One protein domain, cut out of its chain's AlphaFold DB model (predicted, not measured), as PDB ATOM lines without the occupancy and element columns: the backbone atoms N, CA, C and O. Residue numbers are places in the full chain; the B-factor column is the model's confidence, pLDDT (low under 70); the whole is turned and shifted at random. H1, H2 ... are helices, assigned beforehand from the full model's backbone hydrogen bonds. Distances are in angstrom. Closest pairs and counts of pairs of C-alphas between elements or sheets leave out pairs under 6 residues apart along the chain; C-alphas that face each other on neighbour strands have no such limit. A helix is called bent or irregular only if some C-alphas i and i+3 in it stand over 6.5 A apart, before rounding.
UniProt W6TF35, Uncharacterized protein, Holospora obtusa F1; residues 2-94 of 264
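Overview. This is residues 2 to 94 of the 264 residues of an uncharacterized protein of Holospora obtusa F1 (UniProt W6TF35). Two long helices, H3 and H4, run side by side and opposite ways as a helical hairpin, and two shorter helices, H1 and H2, pack crosswise on H4, so that H4 is in the middle with contacts to the other three. Residues 62 to 74 make the loop that joins H3 to H4, and residues 2 to 8 lead into H1. The printed part has 93 residues with four named helices, in the order H1, H2, H3, H4 along the chain, and no named strand; the class is all helix. The whole is compact, with a radius of gyration of the C-alphas of 13.0 A, and its outline is rounded, with spans of 35 by 28 by 24 A.

Arrangement. Start at residue 2 and read on to residues 9 to 17, which are H1. Next comes H2, residues 26 to 39, and with H1 it makes a helical hairpin: the two touch at a shallow tilt of 20 degrees, opposite ways. Look for the place where they touch at the C-alphas of Phe 9 and Phe 39, their closest, 4.9 A apart; H2 touches H1 with residues 35 to 39 alone. Further on, H3 holds residues 43 to 61. H3 is apart from H2, while H1 and H3 are near each other. Last comes H4, residues 75 to 93, the hub, which touches the three other helices. With H3 it makes a second helical hairpin: they touch with 30 pairs of C-alphas within 8 A, at a shallow tilt of 29 degrees, opposite ways, and the closest C-alphas, those of Trp 57 and Tyr 76, are 4.3 A apart. With residues 78 to 82 alone H4 touches H1, at a steep tilt of 49 degrees, opposite ways; the closest C-alphas are those of Tyr 17 and Arg 78, at 5.1 A. With residues 85 to 92 alone H4 touches H2, the same way, at a steep tilt of 68 degrees, only just short of about perpendicular; the closest C-alphas, those of Ile 33 and Phe 89, are 6.1 A apart. The helix packing is part aligned and part crossed: two of the four touching pairs are at a shallow tilt. In the backbone of H1 and H3 every O i to N i+4 pair is within hydrogen-bond range; in H2 it is 6 of 10 pairs and in H4 9 of 15.

Along the chain. Find C-alpha 9 at (24.926, -46.086, -9.666); from there H1 runs 12.4 A to C-alpha 17. H2 covers 21.4 A from C-alpha 26 to C-alpha 39 and is irregular: C-alphas 27 and 30 are 7.4 A apart. Find C-alpha 43 at (30.906, -57.200, -8.348), where H3 begins its 26.7 A run to C-alpha 61. H4 spans 27.7 A from C-alpha 75 to C-alpha 93 at (33.940, -55.713, -1.877); it is neither bent nor irregular, but only just, with C-alphas 88 and 91 at 6.5 A.

Size, cuts and confidence. The two C-alphas farthest apart are those of Thr 2 and Val 64, at 39.6 A, while those of Thr 2 and Lys 94, the first and last printed, are 27.8 A apart. The printed part has no cut. The link from H1 to H2 is short, with 8 residues, the link from H2 to H3 is tight, with 3, and the link from H3 to H4 is long, with 13. Within that long link, look at residues 69 to 70, which pair with residues 73 to 74, antiparallel. The mean pLDDT of the printed part is 86.8; look for values under 70 at residues 2 to 4 and 22 to 27.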
ATOM      1  N   THR A   2      23.336 -32.644   1.874       39.81
ATOM      2  CA  THR A   2      22.130 -33.477   2.000       39.81
ATOM      3  C   THR A   2      22.131 -34.654   1.017       39.81
ATOM      4  O   THR A   2      22.449 -34.467  -0.151       39.81
ATOM      5  N   GLU A   3      21.743 -35.837   1.499       48.47
ATOM      6  CA  GLU A   3      21.733 -37.162   0.843       48.47
ATOM      7  C   GLU A   3      20.744 -37.341  -0.347       48.47
ATOM      8  O   GLU A   3      20.261 -38.443  -0.579       48.47
ATOM      9  N   GLU A   4      20.422 -36.308  -1.138       57.25
ATOM     10  CA  GLU A   4      19.348 -36.368  -2.163       57.25
ATOM     11  C   GLU A   4      19.786 -35.966  -3.592       57.25
ATOM     12  O   GLU A   4      19.213 -35.045  -4.169       57.25
ATOM     13  N   TYR A   5      20.777 -36.628  -4.207       74.12
ATOM     14  CA  TYR A   5      21.112 -36.365  -5.629       74.12
ATOM     15  C   TYR A   5      21.251 -37.592  -6.538       74.12
ATOM     16  O   TYR A   5      21.168 -37.441  -7.755       74.12
ATOM     17  N   TYR A   6      21.398 -38.797  -5.988       85.69
ATOM     18  CA  TYR A   6      21.655 -40.003  -6.780       85.69
ATOM     19  C   TYR A   6      20.519 -41.008  -6.606       85.69
ATOM     20  O   TYR A   6      20.154 -41.350  -5.483       85.69
ATOM     21  N   ASN A   7      19.950 -41.479  -7.715       89.00
ATOM     22  CA  ASN A   7      18.907 -42.507  -7.731       89.00
ATOM     23  C   ASN A   7      19.462 -43.871  -8.147       89.00
ATOM     24  O   ASN A   7      18.861 -44.903  -7.843       89.00
ATOM     25  N   CYS A   8      20.589 -43.891  -8.857       89.94
ATOM     26  CA  CYS A   8      21.254 -45.115  -9.274       89.94
ATOM     27  C   CYS A   8      22.773 -44.946  -9.358       89.94
ATOM     28  O   CYS A   8      23.301 -43.838  -9.315       89.94
ATOM     29  N   PHE A   9      23.473 -46.069  -9.524       91.38
ATOM     30  CA  PHE A   9      24.926 -46.086  -9.666       91.38
ATOM     31  C   PHE A   9      25.422 -45.239 -10.847       91.38
ATOM     32  O   PHE A   9      26.452 -44.582 -10.738       91.38
ATOM     33  N   GLN A  10      24.666 -45.195 -11.951       93.06
ATOM     34  CA  GLN A  10      25.030 -44.357 -13.094       93.06
ATOM     35  C   GLN A  10      25.007 -42.866 -12.740       93.06
ATOM     36  O   GLN A  10      25.903 -42.159 -13.173       93.06
ATOM     37  N   ASP A  11      24.072 -42.402 -11.903       93.00
ATOM     38  CA  ASP A  11      24.015 -40.986 -11.510       93.00
ATOM     39  C   ASP A  11      25.276 -40.567 -10.732       93.00
ATOM     40  O   ASP A  11      25.758 -39.443 -10.874       93.00
ATOM     41  N   VAL A  12      25.824 -41.476  -9.915       91.81
ATOM     42  CA  VAL A  12      27.083 -41.252  -9.183       91.81
ATOM     43  C   VAL A  12      28.242 -41.118 -10.165       91.81
ATOM     44  O   VAL A  12      29.016 -40.168 -10.086       91.81
ATOM     45  N   LEU A  13      28.337 -42.051 -11.113       93.38
ATOM     46  CA  LEU A  13      29.389 -42.057 -12.125       93.38
ATOM     47  C   LEU A  13      29.293 -40.843 -13.049       93.38
ATOM     48  O   LEU A  13      30.313 -40.247 -13.374       93.38
ATOM     49  N   ASP A  14      28.082 -40.423 -13.409       92.50
ATOM     50  CA  ASP A  14      27.848 -39.212 -14.189       92.50
ATOM     51  C   ASP A  14      28.277 -37.962 -13.414       92.50
ATOM     52  O   ASP A  14      28.808 -37.032 -14.016       92.50
ATOM     53  N   ALA A  15      28.101 -37.917 -12.091       91.06
ATOM     54  CA  ALA A  15      28.581 -36.791 -11.293       91.06
ATOM     55  C   ALA A  15      30.105 -36.750 -11.161       91.06
ATOM     56  O   ALA A  15      30.672 -35.664 -11.244       91.06
ATOM     57  N   ILE A  16      30.768 -37.901 -11.015       90.69
ATOM     58  CA  ILE A  16      32.237 -37.979 -11.069       90.69
ATOM     59  C   ILE A  16      32.716 -37.518 -12.451       90.69
ATOM     60  O   ILE A  16      33.548 -36.620 -12.557       90.69
ATOM     61  N   TYR A  17      32.147 -38.089 -13.515       90.81
ATOM     62  CA  TYR A  17      32.520 -37.808 -14.900       90.81
ATOM     63  C   TYR A  17      32.334 -36.335 -15.272       90.81
ATOM     64  O   TYR A  17      33.186 -35.755 -15.939       90.81
ATOM     65  N   ASN A  18      31.239 -35.711 -14.833       89.00
ATOM     66  CA  ASN A  18      30.910 -34.317 -15.140       89.00
ATOM     67  C   ASN A  18      31.429 -33.318 -14.092       89.00
ATOM     68  O   ASN A  18      31.049 -32.151 -14.147       89.00
ATOM     69  N   SER A  19      32.291 -33.738 -13.161       84.19
ATOM     70  CA  SER A  19      32.881 -32.838 -12.165       84.19
ATOM     71  C   SER A  19      33.635 -31.682 -12.838       84.19
ATOM     72  O   SER A  19      34.383 -31.888 -13.797       84.19
ATOM     73  N   ASP A  20      33.424 -30.455 -12.362       74.06
ATOM     74  CA  ASP A  20      34.129 -29.261 -12.856       74.06
ATOM     75  C   ASP A  20      35.559 -29.155 -12.293       74.06
ATOM     76  O   ASP A  20      36.408 -28.467 -12.861       74.06
ATOM     77  N   GLU A  21      35.833 -29.860 -11.195       71.31
ATOM     78  CA  GLU A  21      37.149 -29.986 -10.569       71.31
ATOM     79  C   GLU A  21      37.712 -31.383 -10.842       71.31
ATOM     80  O   GLU A  21      36.937 -32.335 -10.962       71.31
ATOM     81  N   ASN A  22      39.044 -31.517 -10.925       68.44
ATOM     82  CA  ASN A  22      39.677 -32.835 -10.976       68.44
ATOM     83  C   ASN A  22      39.365 -33.553  -9.652       68.44
ATOM     84  O   ASN A  22      39.895 -33.146  -8.618       68.44
ATOM     85  N   PRO A  23      38.507 -34.585  -9.656       59.50
ATOM     86  CA  PRO A  23      38.051 -35.197  -8.429       59.50
ATOM     87  C   PRO A  23      39.173 -36.002  -7.769       59.50
ATOM     88  O   PRO A  23      39.133 -36.144  -6.560       59.50
ATOM     89  N   MET A  24      40.232 -36.406  -8.491       64.75
ATOM     90  CA  MET A  24      41.397 -37.127  -7.943       64.75
ATOM     91  C   MET A  24      42.205 -36.348  -6.877       64.75
ATOM     92  O   MET A  24      43.306 -36.757  -6.517       64.75
ATOM     93  N   ASP A  25      41.689 -35.230  -6.367       66.56
ATOM     94  CA  ASP A  25      42.160 -34.617  -5.132       66.56
ATOM     95  C   ASP A  25      41.820 -35.508  -3.919       66.56
ATOM     96  O   ASP A  25      40.690 -35.990  -3.755       66.56
ATOM     97  N   CYS A  26      42.807 -35.717  -3.046       60.94
ATOM     98  CA  CYS A  26      42.732 -36.650  -1.921       60.94
ATOM     99  C   CYS A  26      41.629 -36.285  -0.913       60.94
ATOM    100  O   CYS A  26      41.095 -37.158  -0.227       60.94
ATOM    101  N   ASP A  27      41.227 -35.014  -0.873       68.69
ATOM    102  CA  ASP A  27      40.181 -34.515   0.016       68.69
ATOM    103  C   ASP A  27      38.774 -35.050  -0.331       68.69
ATOM    104  O   ASP A  27      37.886 -35.035   0.528       68.69
ATOM    105  N   THR A  28      38.546 -35.557  -1.553       73.88
ATOM    106  CA  THR A  28      37.219 -36.048  -1.984       73.88
ATOM    107  C   THR A  28      37.115 -37.566  -2.126       73.88
ATOM    108  O   THR A  28      36.013 -38.091  -2.295       73.88
ATOM    109  N   GLU A  29      38.223 -38.296  -1.986       80.50
ATOM    110  CA  GLU A  29      38.259 -39.746  -2.200       80.50
ATOM    111  C   GLU A  29      37.304 -40.502  -1.272       80.50
ATOM    112  O   GLU A  29      36.417 -41.219  -1.736       80.50
ATOM    113  N   SER A  30      37.408 -40.255   0.036       83.81
ATOM    114  CA  SER A  30      36.529 -40.882   1.032       83.81
ATOM    115  C   SER A  30      35.041 -40.616   0.782       83.81
ATOM    116  O   SER A  30      34.202 -41.472   1.063       83.81
ATOM    117  N   TYR A  31      34.703 -39.451   0.222       87.44
ATOM    118  CA  TYR A  31      33.332 -39.114  -0.135       87.44
ATOM    119  C   TYR A  31      32.845 -39.963  -1.311       87.44
ATOM    120  O   TYR A  31      31.781 -40.573  -1.218       87.44
ATOM    121  N   TRP A  32      33.614 -40.044  -2.399       88.44
ATOM    122  CA  TRP A  32      33.201 -40.812  -3.574       88.44
ATOM    123  C   TRP A  32      33.110 -42.306  -3.287       88.44
ATOM    124  O   TRP A  32      32.141 -42.933  -3.711       88.44
ATOM    125  N   ILE A  33      34.042 -42.852  -2.507       89.31
ATOM    126  CA  ILE A  33      33.999 -44.248  -2.059       89.31
ATOM    127  C   ILE A  33      32.741 -44.525  -1.219       89.31
ATOM    128  O   ILE A  33      32.002 -45.467  -1.521       89.31
ATOM    129  N   ASP A  34      32.414 -43.667  -0.242       88.88
ATOM    130  CA  ASP A  34      31.183 -43.800   0.556       88.88
ATOM    131  C   ASP A  34      29.922 -43.739  -0.319       88.88
ATOM    132  O   ASP A  34      29.007 -44.548  -0.152       88.88
ATOM    133  N   ILE A  35      29.861 -42.821  -1.286       89.62
ATOM    134  CA  ILE A  35      28.716 -42.728  -2.196       89.62
ATOM    135  C   ILE A  35      28.623 -43.964  -3.095       89.62
ATOM    136  O   ILE A  35      27.545 -44.550  -3.184       89.62
ATOM    137  N   ILE A  36      29.717 -44.408  -3.720       92.19
ATOM    138  CA  ILE A  36      29.743 -45.614  -4.564       92.19
ATOM    139  C   ILE A  36      29.240 -46.830  -3.773       92.19
ATOM    140  O   ILE A  36      28.385 -47.570  -4.273       92.19
ATOM    141  N   SER A  37      29.656 -46.975  -2.510       89.69
ATOM    142  CA  SER A  37      29.245 -48.082  -1.634       89.69
ATOM    143  C   SER A  37      27.728 -48.220  -1.463       89.69
ATOM    144  O   SER A  37      27.215 -49.327  -1.300       89.69
ATOM    145  N   LYS A  38      26.985 -47.110  -1.556       90.00
ATOM    146  CA  LYS A  38      25.524 -47.082  -1.387       90.00
ATOM    147  C   LYS A  38      24.769 -47.568  -2.623       90.00
ATOM    148  O   LYS A  38      23.600 -47.934  -2.504       90.00
ATOM    149  N   PHE A  39      25.407 -47.560  -3.796       89.62
ATOM    150  CA  PHE A  39      24.747 -47.831  -5.079       89.62
ATOM    151  C   PHE A  39      25.322 -49.021  -5.847       89.62
ATOM    152  O   PHE A  39      24.645 -49.521  -6.748       89.62
ATOM    153  N   VAL A  40      26.525 -49.502  -5.517       85.19
ATOM    154  CA  VAL A  40      27.068 -50.715  -6.143       85.19
ATOM    155  C   VAL A  40      26.244 -51.926  -5.723       85.19
ATOM    156  O   VAL A  40      26.170 -52.296  -4.554       85.19
ATOM    157  N   LEU A  41      25.614 -52.560  -6.712       78.88
ATOM    158  CA  LEU A  41      24.698 -53.675  -6.487       78.88
ATOM    159  C   LEU A  41      25.423 -55.021  -6.405       78.88
ATOM    160  O   LEU A  41      24.979 -55.914  -5.685       78.88
ATOM    161  N   ASN A  42      26.501 -55.196  -7.176       86.88
ATOM    162  CA  ASN A  42      27.311 -56.411  -7.188       86.88
ATOM    163  C   ASN A  42      28.664 -56.197  -7.900       86.88
ATOM    164  O   ASN A  42      28.864 -55.227  -8.632       86.88
ATOM    165  N   LYS A  43      29.572 -57.170  -7.727       91.62
ATOM    166  CA  LYS A  43      30.906 -57.200  -8.348       91.62
ATOM    167  C   LYS A  43      30.873 -57.141  -9.883       91.62
ATOM    168  O   LYS A  43      31.741 -56.514 -10.475       91.62
ATOM    169  N   GLN A  44      29.921 -57.804 -10.542       91.88
ATOM    170  CA  GLN A  44      29.889 -57.866 -12.011       91.88
ATOM    171  C   GLN A  44      29.577 -56.501 -12.621       91.88
ATOM    172  O   GLN A  44      30.264 -56.089 -13.552       91.88
ATOM    173  N   ASP A  45      28.607 -55.782 -12.056       89.88
ATOM    174  CA  ASP A  45      28.262 -54.426 -12.486       89.88
ATOM    175  C   ASP A  45      29.455 -53.476 -12.301       89.88
ATOM    176  O   ASP A  45      29.762 -52.681 -13.191       89.88
ATOM    177  N   LEU A  46      30.172 -53.603 -11.176       93.88
ATOM    178  CA  LEU A  46      31.384 -52.829 -10.908       93.88
ATOM    179  C   LEU A  46      32.476 -53.107 -11.951       93.88
ATOM    180  O   LEU A  46      32.988 -52.168 -12.555       93.88
ATOM    181  N   LEU A  47      32.797 -54.380 -12.213       95.44
ATOM    182  CA  LEU A  47      33.815 -54.761 -13.201       95.44
ATOM    183  C   LEU A  47      33.436 -54.331 -14.623       95.44
ATOM    184  O   LEU A  47      34.308 -53.914 -15.385       95.44
ATOM    185  N   GLN A  48      32.147 -54.383 -14.974       95.50
ATOM    186  CA  GLN A  48      31.660 -53.910 -16.268       95.50
ATOM    187  C   GLN A  48      31.854 -52.397 -16.420       95.50
ATOM    188  O   GLN A  48      32.287 -51.937 -17.478       95.50
ATOM    189  N   LYS A  49      31.552 -51.614 -15.377       95.94
ATOM    190  CA  LYS A  49      31.780 -50.163 -15.388       95.94
ATOM    191  C   LYS A  49      33.259 -49.820 -15.395       95.94
ATOM    192  O   LYS A  49      33.664 -48.966 -16.176       95.94
ATOM    193  N   LEU A  50      34.062 -50.527 -14.608       95.56
ATOM    194  CA  LEU A  50      35.510 -50.368 -14.597       95.56
ATOM    195  C   LEU A  50      36.095 -50.577 -16.002       95.56
ATOM    196  O   LEU A  50      36.832 -49.730 -16.495       95.56
ATOM    197  N   GLU A  51      35.696 -51.653 -16.689       96.38
ATOM    198  CA  GLU A  51      36.112 -51.921 -18.071       96.38
ATOM    199  C   GLU A  51      35.600 -50.867 -19.059       96.38
ATOM    200  O   GLU A  51      36.340 -50.452 -19.950       96.38
ATOM    201  N   GLN A  52      34.357 -50.399 -18.905       96.56
ATOM    202  CA  GLN A  52      33.809 -49.330 -19.739       96.56
ATOM    203  C   GLN A  52      34.685 -48.070 -19.675       96.56
ATOM    204  O   GLN A  52      35.108 -47.573 -20.718       96.56
ATOM    205  N   TYR A  53      34.968 -47.566 -18.472       95.44
ATOM    206  CA  TYR A  53      35.731 -46.327 -18.301       95.44
ATOM    207  C   TYR A  53      37.210 -46.492 -18.636       95.44
ATOM    208  O   TYR A  53      37.789 -45.587 -19.234       95.44
ATOM    209  N   PHE A  54      37.795 -47.663 -18.361       93.31
ATOM    210  CA  PHE A  54      39.142 -47.978 -18.833       93.31
ATOM    211  C   PHE A  54      39.235 -47.889 -20.358       93.31
ATOM    212  O   PHE A  54      40.143 -47.256 -20.880       93.31
ATOM    213  N   ASN A  55      38.281 -48.482 -21.085       94.31
ATOM    214  CA  ASN A  55      38.288 -48.464 -22.550       94.31
ATOM    215  C   ASN A  55      38.100 -47.052 -23.121       94.31
ATOM    216  O   ASN A  55      38.707 -46.724 -24.136       94.31
ATOM    217  N   MET A  56      37.264 -46.221 -22.492       95.06
ATOM    218  CA  MET A  56      37.107 -44.818 -22.894       95.06
ATOM    219  C   MET A  56      38.421 -44.049 -22.733       95.06
ATOM    220  O   MET A  56      38.846 -43.357 -23.657       95.06
ATOM    221  N   TRP A  57      39.081 -44.222 -21.586       91.44
ATOM    222  CA  TRP A  57      40.382 -43.624 -21.315       91.44
ATOM    223  C   TRP A  57      41.464 -44.125 -22.292       91.44
ATOM    224  O   TRP A  57      42.083 -43.317 -22.978       91.44
ATOM    225  N   ASP A  58      41.618 -45.446 -22.449       89.12
ATOM    226  CA  ASP A  58      42.578 -46.090 -23.364       89.12
ATOM    227  C   ASP A  58      42.403 -45.603 -24.814       89.12
ATOM    228  O   ASP A  58      43.385 -45.300 -25.491       89.12
ATOM    229  N   LEU A  59      41.166 -45.464 -25.304       91.69
ATOM    230  CA  LEU A  59      40.904 -44.959 -26.656       91.69
ATOM    231  C   LEU A  59      41.275 -43.479 -26.826       91.69
ATOM    232  O   LEU A  59      41.745 -43.098 -27.904       91.69
ATOM    233  N   GLY A  60      41.089 -42.664 -25.789       90.94
ATOM    234  CA  GLY A  60      41.472 -41.254 -25.802       90.94
ATOM    235  C   GLY A  60      42.975 -41.037 -25.752       90.94
ATOM    236  O   GLY A  60      43.498 -40.287 -26.575       90.94
ATOM    237  N   GLU A  61      43.687 -41.774 -24.900       87.12
ATOM    238  CA  GLU A  61      45.156 -41.747 -24.853       87.12
ATOM    239  C   GLU A  61      45.785 -42.202 -26.185       87.12
ATOM    240  O   GLU A  61      46.794 -41.655 -26.635       87.12
ATOM    241  N   ARG A  62      45.150 -43.149 -26.902       87.12
ATOM    242  CA  ARG A  62      45.548 -43.526 -28.279       87.12
ATOM    243  C   ARG A  62      45.276 -42.439 -29.322       87.12
ATOM    244  O   ARG A  62      45.711 -42.592 -30.465       87.12
ATOM    245  N   GLY A  63      44.510 -41.401 -28.993       88.44
ATOM    246  CA  GLY A  63      44.031 -40.407 -29.953       88.44
ATOM    247  C   GLY A  63      42.987 -40.954 -30.934       88.44
ATOM    248  O   GLY A  63      42.922 -40.486 -32.072       88.44
ATOM    249  N   VAL A  64      42.218 -41.977 -30.543       91.75
ATOM    250  CA  VAL A  64      41.257 -42.672 -31.419       91.75
ATOM    251  C   VAL A  64      39.829 -42.155 -31.240       91.75
ATOM    252  O   VAL A  64      39.150 -41.942 -32.244       91.75
ATOM    253  N   ASP A  65      39.372 -41.968 -29.999       92.56
ATOM    254  CA  ASP A  65      37.998 -41.556 -29.661       92.56
ATOM    255  C   ASP A  65      37.970 -40.743 -28.348       92.56
ATOM    256  O   ASP A  65      39.005 -40.617 -27.701       92.56
ATOM    257  N   TYR A  66      36.819 -40.185 -27.953       91.69
ATOM    258  CA  TYR A  66      36.633 -39.413 -26.703       91.69
ATOM    259  C   TYR A  66      37.536 -38.173 -26.585       91.69
ATOM    260  O   TYR A  66      38.013 -37.814 -25.509       91.69
ATOM    261  N   LEU A  67      37.789 -37.511 -27.716       92.19
ATOM    262  CA  LEU A  67      38.655 -36.329 -27.822       92.19
ATOM    263  C   LEU A  67      37.882 -35.006 -27.720       92.19
ATOM    264  O   LEU A  67      38.448 -33.937 -27.974       92.19
ATOM    265  N   GLU A  68      36.585 -35.050 -27.405       93.69
ATOM    266  CA  GLU A  68      35.804 -33.839 -27.172       93.69
ATOM    267  C   GLU A  68      36.151 -33.241 -25.805       93.69
ATOM    268  O   GLU A  68      36.419 -33.952 -24.835       93.69
ATOM    269  N   LYS A  69      36.164 -31.907 -25.729       90.81
ATOM    270  CA  LYS A  69      36.328 -31.187 -24.466       90.81
ATOM    271  C   LYS A  69      34.974 -30.902 -23.840       90.81
ATOM    272  O   LYS A  69      34.134 -30.247 -24.454       90.81
ATOM    273  N   ILE A  70      34.820 -31.292 -22.581       85.56
ATOM    274  CA  ILE A  70      33.691 -30.929 -21.726       85.56
ATOM    275  C   ILE A  70      34.256 -30.041 -20.615       85.56
ATOM    276  O   ILE A  70      34.964 -30.509 -19.724       85.56
ATOM    277  N   GLY A  71      33.992 -28.734 -20.684       86.06
ATOM    278  CA  GLY A  71      34.688 -27.755 -19.843       86.06
ATOM    279  C   GLY A  71      36.180 -27.684 -20.195       86.06
ATOM    280  O   GLY A  71      36.531 -27.543 -21.368       86.06
ATOM    281  N   GLU A  72      37.051 -27.791 -19.190       86.88
ATOM    282  CA  GLU A  72      38.511 -27.731 -19.373       86.88
ATOM    283  C   GLU A  72      39.159 -29.090 -19.697       86.88
ATOM    284  O   GLU A  72      40.297 -29.120 -20.168       86.88
ATOM    285  N   PHE A  73      38.427 -30.192 -19.510       88.88
ATOM    286  CA  PHE A  73      38.943 -31.561 -19.609       88.88
ATOM    287  C   PHE A  73      38.357 -32.310 -20.806       88.88
ATOM    288  O   PHE A  73      37.204 -32.085 -21.195       88.88
ATOM    289  N   TYR A  74      39.136 -33.219 -21.377       91.00
ATOM    290  CA  TYR A  74      38.665 -34.158 -22.387       91.00
ATOM    291  C   TYR A  74      37.790 -35.256 -21.776       91.00
ATOM    292  O   TYR A  74      37.921 -35.612 -20.604       91.00
ATOM    293  N   GLU A  75      36.909 -35.837 -22.586       93.50
ATOM    294  CA  GLU A  75      36.084 -36.984 -22.192       93.50
ATOM    295  C   GLU A  75      36.912 -38.159 -21.644       93.50
ATOM    296  O   GLU A  75      36.542 -38.760 -20.637       93.50
ATOM    297  N   TYR A  76      38.057 -38.466 -22.259       91.12
ATOM    298  CA  TYR A  76      38.925 -39.555 -21.799       91.12
ATOM    299  C   TYR A  76      39.602 -39.261 -20.450       91.12
ATOM    300  O   TYR A  76      39.742 -40.165 -19.625       91.12
ATOM    301  N   GLU A  77      39.960 -38.001 -20.181       88.81
ATOM    302  CA  GLU A  77      40.490 -37.576 -18.877       88.81
ATOM    303  C   GLU A  77      39.411 -37.744 -17.800       88.81
ATOM    304  O   GLU A  77      39.665 -38.301 -16.736       88.81
ATOM    305  N   ARG A  78      38.168 -37.367 -18.109       90.94
ATOM    306  CA  ARG A  78      37.010 -37.548 -17.218       90.94
ATOM    307  C   ARG A  78      36.680 -39.020 -16.971       90.94
ATOM    308  O   ARG A  78      36.322 -39.407 -15.857       90.94
ATOM    309  N   ALA A  79      36.820 -39.863 -17.994       92.75
ATOM    310  CA  ALA A  79      36.657 -41.307 -17.862       92.75
ATOM    311  C   ALA A  79      37.676 -41.904 -16.886       92.75
ATOM    312  O   ALA A  79      37.328 -42.790 -16.101       92.75
ATOM    313  N   SER A  80      38.904 -41.382 -16.881       89.88
ATOM    314  CA  SER A  80      39.936 -41.851 -15.962       89.88
ATOM    315  C   SER A  80      39.586 -41.651 -14.485       89.88
ATOM    316  O   SER A  80      39.896 -42.502 -13.655       89.88
ATOM    317  N   TRP A  81      38.847 -40.591 -14.150       90.12
ATOM    318  CA  TRP A  81      38.365 -40.341 -12.790       90.12
ATOM    319  C   TRP A  81      37.387 -41.407 -12.318       90.12
ATOM    320  O   TRP A  81      37.484 -41.911 -11.201       90.12
ATOM    321  N   CYS A  82      36.461 -41.793 -13.196       92.56
ATOM    322  CA  CYS A  82      35.540 -42.885 -12.916       92.56
ATOM    323  C   CYS A  82      36.307 -44.198 -12.754       92.56
ATOM    324  O   CYS A  82      36.061 -44.924 -11.795       92.56
ATOM    325  N   PHE A  83      37.255 -44.489 -13.651       93.31
ATOM    326  CA  PHE A  83      38.099 -45.678 -13.548       93.31
ATOM    327  C   PHE A  83      38.842 -45.740 -12.205       93.31
ATOM    328  O   PHE A  83      38.776 -46.769 -11.539       93.31
ATOM    329  N   TYR A  84      39.464 -44.638 -11.777       90.94
ATOM    330  CA  TYR A  84      40.184 -44.542 -10.506       90.94
ATOM    331  C   TYR A  84      39.306 -44.922  -9.310       90.94
ATOM    332  O   TYR A  84      39.616 -45.880  -8.606       90.94
ATOM    333  N   TYR A  85      38.162 -44.258  -9.118       91.56
ATOM    334  CA  TYR A  85      37.299 -44.558  -7.969       91.56
ATOM    335  C   TYR A  85      36.666 -45.939  -8.023       91.56
ATOM    336  O   TYR A  85      36.496 -46.583  -6.991       91.56
ATOM    337  N   LEU A  86      36.316 -46.405  -9.223       94.25
ATOM    338  CA  LEU A  86      35.817 -47.762  -9.408       94.25
ATOM    339  C   LEU A  86      36.872 -48.798  -9.022       94.25
ATOM    340  O   LEU A  86      36.513 -49.831  -8.461       94.25
ATOM    341  N   PHE A  87      38.146 -48.532  -9.327       93.94
ATOM    342  CA  PHE A  87      39.246 -49.417  -8.969       93.94
ATOM    343  C   PHE A  87      39.484 -49.403  -7.460       93.94
ATOM    344  O   PHE A  87      39.542 -50.470  -6.857       93.94
ATOM    345  N   LEU A  88      39.553 -48.218  -6.847       91.25
ATOM    346  CA  LEU A  88      39.697 -48.083  -5.395       91.25
ATOM    347  C   LEU A  88      38.591 -48.806  -4.630       91.25
ATOM    348  O   LEU A  88      38.850 -49.534  -3.681       91.25
ATOM    349  N   PHE A  89      37.355 -48.701  -5.111       92.31
ATOM    350  CA  PHE A  89      36.216 -49.364  -4.488       92.31
ATOM    351  C   PHE A  89      36.284 -50.908  -4.526       92.31
ATOM    352  O   PHE A  89      35.522 -51.581  -3.830       92.31
ATOM    353  N   LEU A  90      37.177 -51.521  -5.317       93.00
ATOM    354  CA  LEU A  90      37.291 -52.983  -5.376       93.00
ATOM    355  C   LEU A  90      37.635 -53.605  -4.016       93.00
ATOM    356  O   LEU A  90      37.138 -54.695  -3.716       93.00
ATOM    357  N   SER A  91      38.426 -52.933  -3.176       87.31
ATOM    358  CA  SER A  91      38.749 -53.430  -1.832       87.31
ATOM    359  C   SER A  91      37.567 -53.430  -0.877       87.31
ATOM    360  O   SER A  91      37.470 -54.301  -0.005       87.31
ATOM    361  N   ASP A  92      36.586 -52.558  -1.090       88.50
ATOM    362  CA  ASP A  92      35.357 -52.529  -0.301       88.50
ATOM    363  C   ASP A  92      34.400 -53.680  -0.598       88.50
ATOM    364  O   ASP A  92      33.520 -53.972   0.217       88.50
ATOM    365  N   LEU A  93      34.624 -54.435  -1.678       87.25
ATOM    366  CA  LEU A  93      33.940 -55.713  -1.877       87.25
ATOM    367  C   LEU A  93      34.314 -56.752  -0.806       87.25
ATOM    368  O   LEU A  93      33.592 -57.739  -0.653       87.25
ATOM    369  N   LYS A  94      35.442 -56.560  -0.097       88.12
ATOM    370  CA  LYS A  94      36.028 -57.512   0.871       88.12
ATOM    371  C   LYS A  94      36.163 -58.934   0.302       88.12
ATOM    372  O   LYS A  94      36.134 -59.923   1.032       88.12
TER     373      LYS A  94